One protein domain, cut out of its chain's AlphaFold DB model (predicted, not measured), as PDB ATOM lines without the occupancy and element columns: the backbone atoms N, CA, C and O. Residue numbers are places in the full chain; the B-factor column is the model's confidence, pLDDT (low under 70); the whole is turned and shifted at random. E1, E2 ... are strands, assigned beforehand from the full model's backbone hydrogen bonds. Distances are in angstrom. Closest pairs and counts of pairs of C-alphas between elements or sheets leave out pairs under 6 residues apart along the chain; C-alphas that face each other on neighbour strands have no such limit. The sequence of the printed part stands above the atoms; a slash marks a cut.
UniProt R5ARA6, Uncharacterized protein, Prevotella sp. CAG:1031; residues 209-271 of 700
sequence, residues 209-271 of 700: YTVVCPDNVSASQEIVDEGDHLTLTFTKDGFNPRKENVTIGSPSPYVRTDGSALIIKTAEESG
ATOM      1  N   TYR A 209      -5.419  39.340   1.314       93.25
ATOM      2  CA  TYR A 209      -4.253  39.810   0.582       93.25
ATOM      3  C   TYR A 209      -4.639  40.323  -0.803       93.25
ATOM      4  O   TYR A 209      -5.443  39.701  -1.496       93.25
ATOM      5  N   THR A 210      -4.007  41.411  -1.238       93.50
ATOM      6  CA  THR A 210      -3.973  41.789  -2.657       93.50
ATOM      7  C   THR A 210      -2.715  41.193  -3.284       93.50
ATOM      8  O   THR A 210      -1.623  41.291  -2.719       93.50
ATOM      9  N   VAL A 211      -2.874  40.536  -4.429       93.94
ATOM     10  CA  VAL A 211      -1.803  39.825  -5.131       93.94
ATOM     11  C   VAL A 211      -1.015  40.804  -5.997       93.94
ATOM     12  O   VAL A 211      -1.581  41.480  -6.851       93.94
ATOM     13  N   VAL A 212       0.300  40.859  -5.794       92.88
ATOM     14  CA  VAL A 212       1.216  41.729  -6.542       92.88
ATOM     15  C   VAL A 212       2.099  40.847  -7.419       92.88
ATOM     16  O   VAL A 212       2.975  40.145  -6.911       92.88
ATOM     17  N   CYS A 213       1.837  40.844  -8.727       92.81
ATOM     18  CA  CYS A 213       2.598  40.064  -9.705       92.81
ATOM     19  C   CYS A 213       3.730  40.902 -10.330       92.81
ATOM     20  O   CYS A 213       3.481  42.051 -10.693       92.81
ATOM     21  N   PRO A 214       4.944  40.344 -10.497       92.88
ATOM     22  CA  PRO A 214       5.985  40.931 -11.333       92.88
ATOM     23  C   PRO A 214       5.714  40.652 -12.819       92.88
ATOM     24  O   PRO A 214       4.891  39.799 -13.169       92.88
ATOM     25  N   ASP A 215       6.456  41.329 -13.696       87.12
ATOM     26  CA  ASP A 215       6.366  41.133 -15.144       87.12
ATOM     27  C   ASP A 215       6.517  39.657 -15.543       87.12
ATOM     28  O   ASP A 215       7.340  38.912 -15.005       87.12
ATOM     29  N   ASN A 216       5.739  39.242 -16.547       90.88
ATOM     30  CA  ASN A 216       5.672  37.869 -17.068       90.88
ATOM     31  C   ASN A 216       5.110  36.814 -16.089       90.88
ATOM     32  O   ASN A 216       5.180  35.613 -16.376       90.88
ATOM     33  N   VAL A 217       4.486  37.222 -14.979       94.50
ATOM     34  CA  VAL A 217       3.709  36.332 -14.101       94.50
ATOM     35  C   VAL A 217       2.273  36.839 -13.988       94.50
ATOM     36  O   VAL A 217       2.031  38.029 -13.829       94.50
ATOM     37  N   SER A 218       1.297  35.933 -14.059       94.56
ATOM     38  CA  SER A 218      -0.116  36.242 -13.790       94.56
ATOM     39  C   SER A 218      -0.708  35.279 -12.765       94.56
ATOM     40  O   SER A 218      -0.373  34.093 -12.738       94.56
ATOM     41  N   ALA A 219      -1.597  35.787 -11.918       95.62
ATOM     42  CA  ALA A 219      -2.308  35.016 -10.905       95.62
ATOM     43  C   ALA A 219      -3.775  34.801 -11.311       95.62
ATOM     44  O   ALA A 219      -4.344  35.601 -12.050       95.62
ATOM     45  N   SER A 220      -4.412  33.733 -10.823       95.31
ATOM     46  CA  SER A 220      -5.823  33.451 -11.129       95.31
ATOM     47  C   SER A 220      -6.820  34.412 -10.470       95.31
ATOM     48  O   SER A 220      -7.982  34.430 -10.870       95.31
ATOM     49  N   GLN A 221      -6.391  35.169  -9.454       92.94
ATOM     50  CA  GLN A 221      -7.190  36.129  -8.686       92.94
ATOM     51  C   GLN A 221      -6.297  37.288  -8.208       92.94
ATOM     52  O   GLN A 221      -5.132  37.073  -7.878       92.94
ATOM     53  N   GLU A 222      -6.854  38.500  -8.137       90.56
ATOM     54  CA  GLU A 222      -6.170  39.712  -7.643       90.56
ATOM     55  C   GLU A 222      -6.288  39.894  -6.118       90.56
ATOM     56  O   GLU A 222      -5.486  40.598  -5.505       90.56
ATOM     57  N   ILE A 223      -7.289  39.265  -5.496       91.56
ATOM     58  CA  ILE A 223      -7.552  39.300  -4.053       91.56
ATOM     59  C   ILE A 223      -7.822  37.867  -3.586       91.56
ATOM     60  O   ILE A 223      -8.571  37.143  -4.245       91.56
ATOM     61  N   VAL A 224      -7.208  37.471  -2.471       93.56
ATOM     62  CA  VAL A 224      -7.297  36.124  -1.877       93.56
ATOM     63  C   VAL A 224      -7.284  36.188  -0.351       93.56
ATOM     64  O   VAL A 224      -6.567  37.007   0.230       93.56
ATOM     65  N   ASP A 225      -8.028  35.303   0.307       93.25
ATOM     66  CA  ASP A 225      -8.028  35.164   1.764       93.25
ATOM     67  C   ASP A 225      -7.050  34.059   2.223       93.25
ATOM     68  O   ASP A 225      -6.651  33.163   1.474       93.25
ATOM     69  N   GLU A 226      -6.614  34.114   3.483       93.50
ATOM     70  CA  GLU A 226      -5.761  33.075   4.075       93.50
ATOM     71  C   GLU A 226      -6.450  31.698   4.086       93.50
ATOM     72  O   GLU A 226      -7.501  31.514   4.698       93.50
ATOM     73  N   GLY A 227      -5.814  30.719   3.436       93.19
ATOM     74  CA  GLY A 227      -6.356  29.379   3.197       93.19
ATOM     75  C   GLY A 227      -6.823  29.120   1.758       93.19
ATOM     76  O   GLY A 227      -6.982  27.952   1.404       93.19
ATOM     77  N   ASP A 228      -6.989  30.152   0.921       94.56
ATOM     78  CA  ASP A 228      -7.381  29.986  -0.487       94.56
ATOM     79  C   ASP A 228      -6.297  29.297  -1.336       94.56
ATOM     80  O   ASP A 228      -5.118  29.248  -0.973       94.56
ATOM     81  N   HIS A 229      -6.691  28.786  -2.507       94.50
ATOM     82  CA  HIS A 229      -5.782  28.231  -3.513       94.50
ATOM     83  C   HIS A 229      -5.642  29.182  -4.708       94.50
ATOM     84  O   HIS A 229      -6.603  29.413  -5.439       94.50
ATOM     85  N   LEU A 230      -4.424  29.670  -4.941       96.00
ATOM     86  CA  LEU A 230      -4.070  30.571  -6.036       96.00
ATOM     87  C   LEU A 230      -3.252  29.817  -7.095       96.00
ATOM     88  O   LEU A 230      -2.233  29.203  -6.768       96.00
ATOM     89  N   THR A 231      -3.656  29.885  -8.366       96.94
ATOM     90  CA  THR A 231      -2.838  29.392  -9.485       96.94
ATOM     91  C   THR A 231      -1.989  30.532 -10.032       96.94
ATOM     92  O   THR A 231      -2.513  31.565 -10.447       96.94
ATOM     93  N   LEU A 232      -0.676  30.322 -10.079       96.62
ATOM     94  CA  LEU A 232       0.301  31.225 -10.676       96.62
ATOM     95  C   LEU A 232       0.702  30.687 -12.051       96.62
ATOM     96  O   LEU A 232       1.051  29.514 -12.180       96.62
ATOM     97  N   THR A 233       0.649  31.532 -13.077       96.38
ATOM     98  CA  THR A 233       1.102  31.230 -14.440       96.38
ATOM     99  C   THR A 233       2.318  32.091 -14.757       96.38
ATOM    100  O   THR A 233       2.196  33.295 -14.980       96.38
ATOM    101  N   PHE A 234       3.483  31.456 -14.787       95.69
ATOM    102  CA  PHE A 234       4.756  32.053 -15.170       95.69
ATOM    103  C   PHE A 234       4.945  31.910 -16.683       95.69
ATOM    104  O   PHE A 234       4.684  30.847 -17.255       95.69
ATOM    105  N   THR A 235       5.413  32.966 -17.337       93.75
ATOM    106  CA  THR A 235       5.671  33.015 -18.784       93.75
ATOM    107  C   THR A 235       7.097  33.488 -19.057       93.75
ATOM    108  O   THR A 235       7.687  34.192 -18.241       93.75
ATOM    109  N   LYS A 236       7.667  33.070 -20.190       91.44
ATOM    110  CA  LYS A 236       8.958  33.550 -20.700       91.44
ATOM    111  C   LYS A 236       8.973  33.387 -22.217       91.44
ATOM    112  O   LYS A 236       8.508  32.363 -22.723       91.44
ATOM    113  N   ASP A 237       9.479  34.384 -22.936       87.94
ATOM    114  CA  ASP A 237       9.408  34.404 -24.398       87.94
ATOM    115  C   ASP A 237      10.097  33.192 -25.036       87.94
ATOM    116  O   ASP A 237      11.238  32.849 -24.732       87.94
ATOM    117  N   GLY A 238       9.371  32.526 -25.937       84.00
ATOM    118  CA  GLY A 238       9.818  31.304 -26.604       84.00
ATOM    119  C   GLY A 238       9.743  30.021 -25.764       84.00
ATOM    120  O   GLY A 238      10.075  28.960 -26.295       84.00
ATOM    121  N   PHE A 239       9.267  30.069 -24.517       90.31
ATOM    122  CA  PHE A 239       9.080  28.894 -23.658       90.31
ATOM    123  C   PHE A 239       7.600  28.580 -23.403       90.31
ATOM    124  O   PHE A 239       6.707  29.390 -23.661       90.31
ATOM    125  N   ASN A 240       7.313  27.379 -22.895       90.62
ATOM    126  CA  ASN A 240       5.961  27.014 -22.485       90.62
ATOM    127  C   ASN A 240       5.608  27.666 -21.133       90.62
ATOM    128  O   ASN A 240       6.400  27.566 -20.194       90.62
ATOM    129  N   PRO A 241       4.412  28.277 -20.987       93.06
ATOM    130  CA  PRO A 241       3.947  28.789 -19.703       93.06
ATOM    131  C   PRO A 241       3.892  27.695 -18.635       93.06
ATOM    132  O   PRO A 241       3.281  26.642 -18.845       93.06
ATOM    133  N   ARG A 242       4.488  27.961 -17.473       93.88
ATOM    134  CA  ARG A 242       4.525  27.043 -16.332       93.88
ATOM    135  C   ARG A 242       3.472  27.451 -15.304       93.88
ATOM    136  O   ARG A 242       3.340  28.630 -14.985       93.88
ATOM    137  N   LYS A 243       2.707  26.478 -14.803       95.06
ATOM    138  CA  LYS A 243       1.632  26.706 -13.827       95.06
ATOM    139  C   LYS A 243       1.929  26.017 -12.507       95.06
ATOM    140  O   LYS A 243       2.192  24.820 -12.487       95.06
ATOM    141  N   GLU A 244       1.833  26.774 -11.426       95.19
ATOM    142  CA  GLU A 244       2.059  26.327 -10.051       95.19
ATOM    143  C   GLU A 244       0.839  26.690  -9.196       95.19
ATOM    144  O   GLU A 244       0.212  27.725  -9.417       95.19
ATOM    145  N   ASN A 245       0.498  25.858  -8.212       94.81
ATOM    146  CA  ASN A 245      -0.616  26.115  -7.294       94.81
ATOM    147  C   ASN A 245      -0.079  26.373  -5.883       94.81
ATOM    148  O   ASN A 245       0.754  25.613  -5.387       94.81
ATOM    149  N   VAL A 246      -0.569  27.425  -5.229       95.19
ATOM    150  CA  VAL A 246      -0.125  27.860  -3.898       95.19
ATOM    151  C   VAL A 246      -1.325  27.993  -2.969       95.19
ATOM    152  O   VAL A 246      -2.327  28.600  -3.334       95.19
ATOM    153  N   THR A 247      -1.215  27.465  -1.749       95.62
ATOM    154  CA  THR A 247      -2.198  27.701  -0.681       95.62
ATOM    155  C   THR A 247      -1.780  28.916   0.142       95.62
ATOM    156  O   THR A 247      -0.675  28.945   0.690       95.62
ATOM    157  N   ILE A 248      -2.641  29.925   0.242       94.25
ATOM    158  CA  ILE A 248      -2.325  31.193   0.906       94.25
ATOM    159  C   ILE A 248      -2.149  30.983   2.416       94.25
ATOM    160  O   ILE A 248      -2.875  30.214   3.042       94.25
ATOM    161  N   GLY A 249      -1.137  31.631   2.999       86.00
ATOM    162  CA  GLY A 249      -0.718  31.432   4.394       86.00
ATOM    163  C   GLY A 249       0.195  30.217   4.625       86.00
ATOM    164  O   GLY A 249       0.841  30.138   5.670       86.00
ATOM    165  N   SER A 250       0.319  29.300   3.658       89.38
ATOM    166  CA  SER A 250       1.294  28.200   3.717       89.38
ATOM    167  C   SER A 250       2.670  28.644   3.192       89.38
ATOM    168  O   SER A 250       2.732  29.439   2.251       89.38
ATOM    169  N   PRO A 251       3.793  28.127   3.733       88.88
ATOM    170  CA  PRO A 251       5.117  28.369   3.162       88.88
ATOM    171  C   PRO A 251       5.204  27.863   1.715       88.88
ATOM    172  O   PRO A 251       4.895  26.706   1.436       88.88
ATOM    173  N   SER A 252       5.651  28.721   0.800       91.62
ATOM    174  CA  SER A 252       5.801  28.415  -0.627       91.62
ATOM    175  C   SER A 252       7.024  29.147  -1.190       91.62
ATOM    176  O   SER A 252       7.298  30.275  -0.768       91.62
ATOM    177  N   PRO A 253       7.786  28.546  -2.126       92.38
ATOM    178  CA  PRO A 253       8.937  29.209  -2.734       92.38
ATOM    179  C   PRO A 253       8.524  30.408  -3.597       92.38
ATOM    180  O   PRO A 253       9.302  31.352  -3.703       92.38
ATOM    181  N   TYR A 254       7.311  30.396  -4.157       93.88
ATOM    182  CA  TYR A 254       6.847  31.325  -5.192       93.88
ATOM    183  C   TYR A 254       6.285  32.655  -4.668       93.88
ATOM    184  O   TYR A 254       6.010  33.551  -5.462       93.88
ATOM    185  N   VAL A 255       6.067  32.796  -3.353       94.56
ATOM    186  CA  VAL A 255       5.384  33.966  -2.770       94.56
ATOM    187  C   VAL A 255       6.085  34.492  -1.517       94.56
ATOM    188  O   VAL A 255       6.805  33.767  -0.829       94.56
ATOM    189  N   ARG A 256       5.843  35.764  -1.202       93.06
ATOM    190  CA  ARG A 256       6.231  36.441   0.039       93.06
ATOM    191  C   ARG A 256       5.086  37.350   0.482       93.06
ATOM    192  O   ARG A 256       4.649  38.203  -0.280       93.06
ATOM    193  N   THR A 257       4.625  37.212   1.720       91.62
ATOM    194  CA  THR A 257       3.675  38.165   2.313       91.62
ATOM    195  C   THR A 257       4.416  39.355   2.913       91.62
ATOM    196  O   THR A 257       5.350  39.139   3.688       91.62
ATOM    197  N   ASP A 258       3.959  40.575   2.640       90.06
ATOM    198  CA  ASP A 258       4.375  41.779   3.364       90.06
ATOM    199  C   ASP A 258       3.145  42.617   3.744       90.06
ATOM    200  O   ASP A 258       2.426  43.123   2.884       90.06
ATOM    201  N   GLY A 259       2.830  42.674   5.040       88.69
ATOM    202  CA  GLY A 259       1.530  43.149   5.517       88.69
ATOM    203  C   GLY A 259       0.369  42.401   4.846       88.69
ATOM    204  O   GLY A 259       0.165  41.212   5.094       88.69
ATOM    205  N   SER A 260      -0.363  43.113   3.985       92.00
ATOM    206  CA  SER A 260      -1.471  42.597   3.160       92.00
ATOM    207  C   SER A 260      -1.140  42.475   1.662       92.00
ATOM    208  O   SER A 260      -2.003  42.088   0.875       92.00
ATOM    209  N   ALA A 261       0.102  42.738   1.250       93.06
ATOM    210  CA  ALA A 261       0.584  42.366  -0.076       93.06
ATOM    211  C   ALA A 261       0.949  40.874  -0.092       93.06
ATOM    212  O   ALA A 261       1.740  40.412   0.738       93.06
ATOM    213  N   LEU A 262       0.421  40.122  -1.058       94.50
ATOM    214  CA  LEU A 262       0.981  38.834  -1.462       94.50
ATOM    215  C   LEU A 262       1.875  39.078  -2.680       94.50
ATOM    216  O   LEU A 262       1.414  39.063  -3.819       94.50
ATOM    217  N   ILE A 263       3.156  39.325  -2.421       93.88
ATOM    218  CA  ILE A 263       4.164  39.552  -3.454       93.88
ATOM    219  C   ILE A 263       4.503  38.200  -4.078       93.88
ATOM    220  O   ILE A 263       5.042  37.312  -3.409       93.88
ATOM    221  N   ILE A 264       4.184  38.035  -5.356       95.75
ATOM    222  CA  ILE A 264       4.638  36.897  -6.147       95.75
ATOM    223  C   ILE A 264       6.103  37.142  -6.515       95.75
ATOM    224  O   ILE A 264       6.480  38.253  -6.881       95.75
ATOM    225  N   LYS A 265       6.947  36.122  -6.382       94.56
ATOM    226  CA  LYS A 265       8.352  36.218  -6.784       94.56
ATOM    227  C   LYS A 265       8.499  36.032  -8.288       94.56
ATOM    228  O   LYS A 265       7.679  35.375  -8.929       94.56
ATOM    229  N   THR A 266       9.591  36.541  -8.841       93.12
ATOM    230  CA  THR A 266      10.014  36.197 -10.203       93.12
ATOM    231  C   THR A 266      10.326  34.698 -10.326       93.12
ATOM    232  O   THR A 266      10.530  33.988  -9.332       93.12
ATOM    233  N   ALA A 267      10.392  34.194 -11.562       90.88
ATOM    234  CA  ALA A 267      10.829  32.823 -11.824       90.88
ATOM    235  C   ALA A 267      12.260  32.568 -11.300       90.88
ATOM    236  O   ALA A 267      12.528  31.520 -10.715       90.88
ATOM    237  N   GLU A 268      13.150  33.554 -11.429       88.12
ATOM    238  CA  GLU A 268      14.563  33.454 -11.043       88.12
ATOM    239  C   GLU A 268      14.731  33.375  -9.515       88.12
ATOM    240  O   GLU A 268      15.339  32.431  -9.013       88.12
ATOM    241  N   GLU A 269      14.075  34.260  -8.751       91.06
ATOM    242  CA  GLU A 269      14.002  34.183  -7.276       91.06
ATOM    243  C   GLU A 269      13.328  32.900  -6.753       91.06
ATOM    244  O   GLU A 269      13.496  32.525  -5.587       91.06
ATOM    245  N   SER A 270      12.524  32.248  -7.595       90.00
ATOM    246  CA  SER A 270      11.845  30.988  -7.286       90.00
ATOM    247  C   SER A 270      12.682  29.747  -7.619       90.00
ATOM    248  O   SER A 270      12.249  28.636  -7.316       90.00
ATOM    249  N   GLY A 271      13.844  29.902  -8.269       87.94
ATOM    250  CA  GLY A 271      14.620  28.783  -8.816       87.94
ATOM    251  C   GLY A 271      13.893  28.031  -9.942       87.94
ATOM    252  O   GLY A 271      14.145  26.846 -10.164       87.94
TER     253      GLY A 271
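What this domain is: This is residues 209 to 271 of the 700 residues of an uncharacterized protein of Prevotella sp. CAG:1031 (UniProt R5ARA6). Two small sheets stand partly face to face: a strongly twisted one of E3, E1, E7 and E6, and one of E2, E4 and E5 built round the long E4-E5 hairpin. The turn of that hairpin, residues 235 to 241, makes one end of the longest axis, and the turn of the E6-E7 hairpin lies toward the other. The printed part has 63 residues with no named helix and seven named strands, E1 to E7 in that order; the class is all strand, though under half of the residues, 30 of 63, are in named elements. The first sheet is mixed, in the order E3, E1, E7, E6; the second is antiparallel, in the order E2, E4, E5. The whole is compact, with a radius of gyration of the C-alphas of 11.0 A, and elongated in outline, spanning 34 by 18 by 17 A.

Where its parts are: E1, residues 209 to 212, begins at C-alpha 209 at (-4.253, 39.810, 0.582). E2 holds residues 217 to 219 and E3 residues 223 to 225. E4, residues 229 to 234, is 16.2 A long and begins at C-alpha 229 at (-5.782, 28.231, -3.513). E5, residues 242 to 247, is 17.0 A long. E6 is residues 255 to 258, 10.0 A long. E7, residues 261 to 264, ends at C-alpha 264 at (4.638, 36.897, -6.147).

How they stand to each other: E1 pairs with two neighbours in a staggered way, with E3 over residues 209 to 210 and with E7 over 210 to 212. E3 and E1 are antiparallel at 138 degrees, with N 209 and O 224 2.8 A apart, within hydrogen-bond range. E1 and E7 are parallel at 39 degrees, with N 212 and O 262 at 2.9 A. E6 and E7 form a hairpin, antiparallel at 156 degrees, with N 256 and O 263 at 2.8 A. In the other sheet E4 is the inner strand. E2 and E4 are antiparallel at 158 degrees, with N 233 and O 218 at 2.8 A. E4 and E5 form a hairpin, antiparallel at 156 degrees, with N 232 and O 244 at 2.8 A. Between the sheets, the closest C-alphas of E1 and E2 are those of Val 211 and Ala 219, 7.5 A apart. E5 and E6 are apart, but only just, at 8.3 A.

The domain as a whole: The two C-alphas farthest apart are those of Gly 238 and Gly 259, 35.2 A. The printed part has no cut and no long link; E4 to E5 and E5 to E6 are short links of 7 residues each. Mean pLDDT of the printed part is 92.6, and no printed residue is under 70.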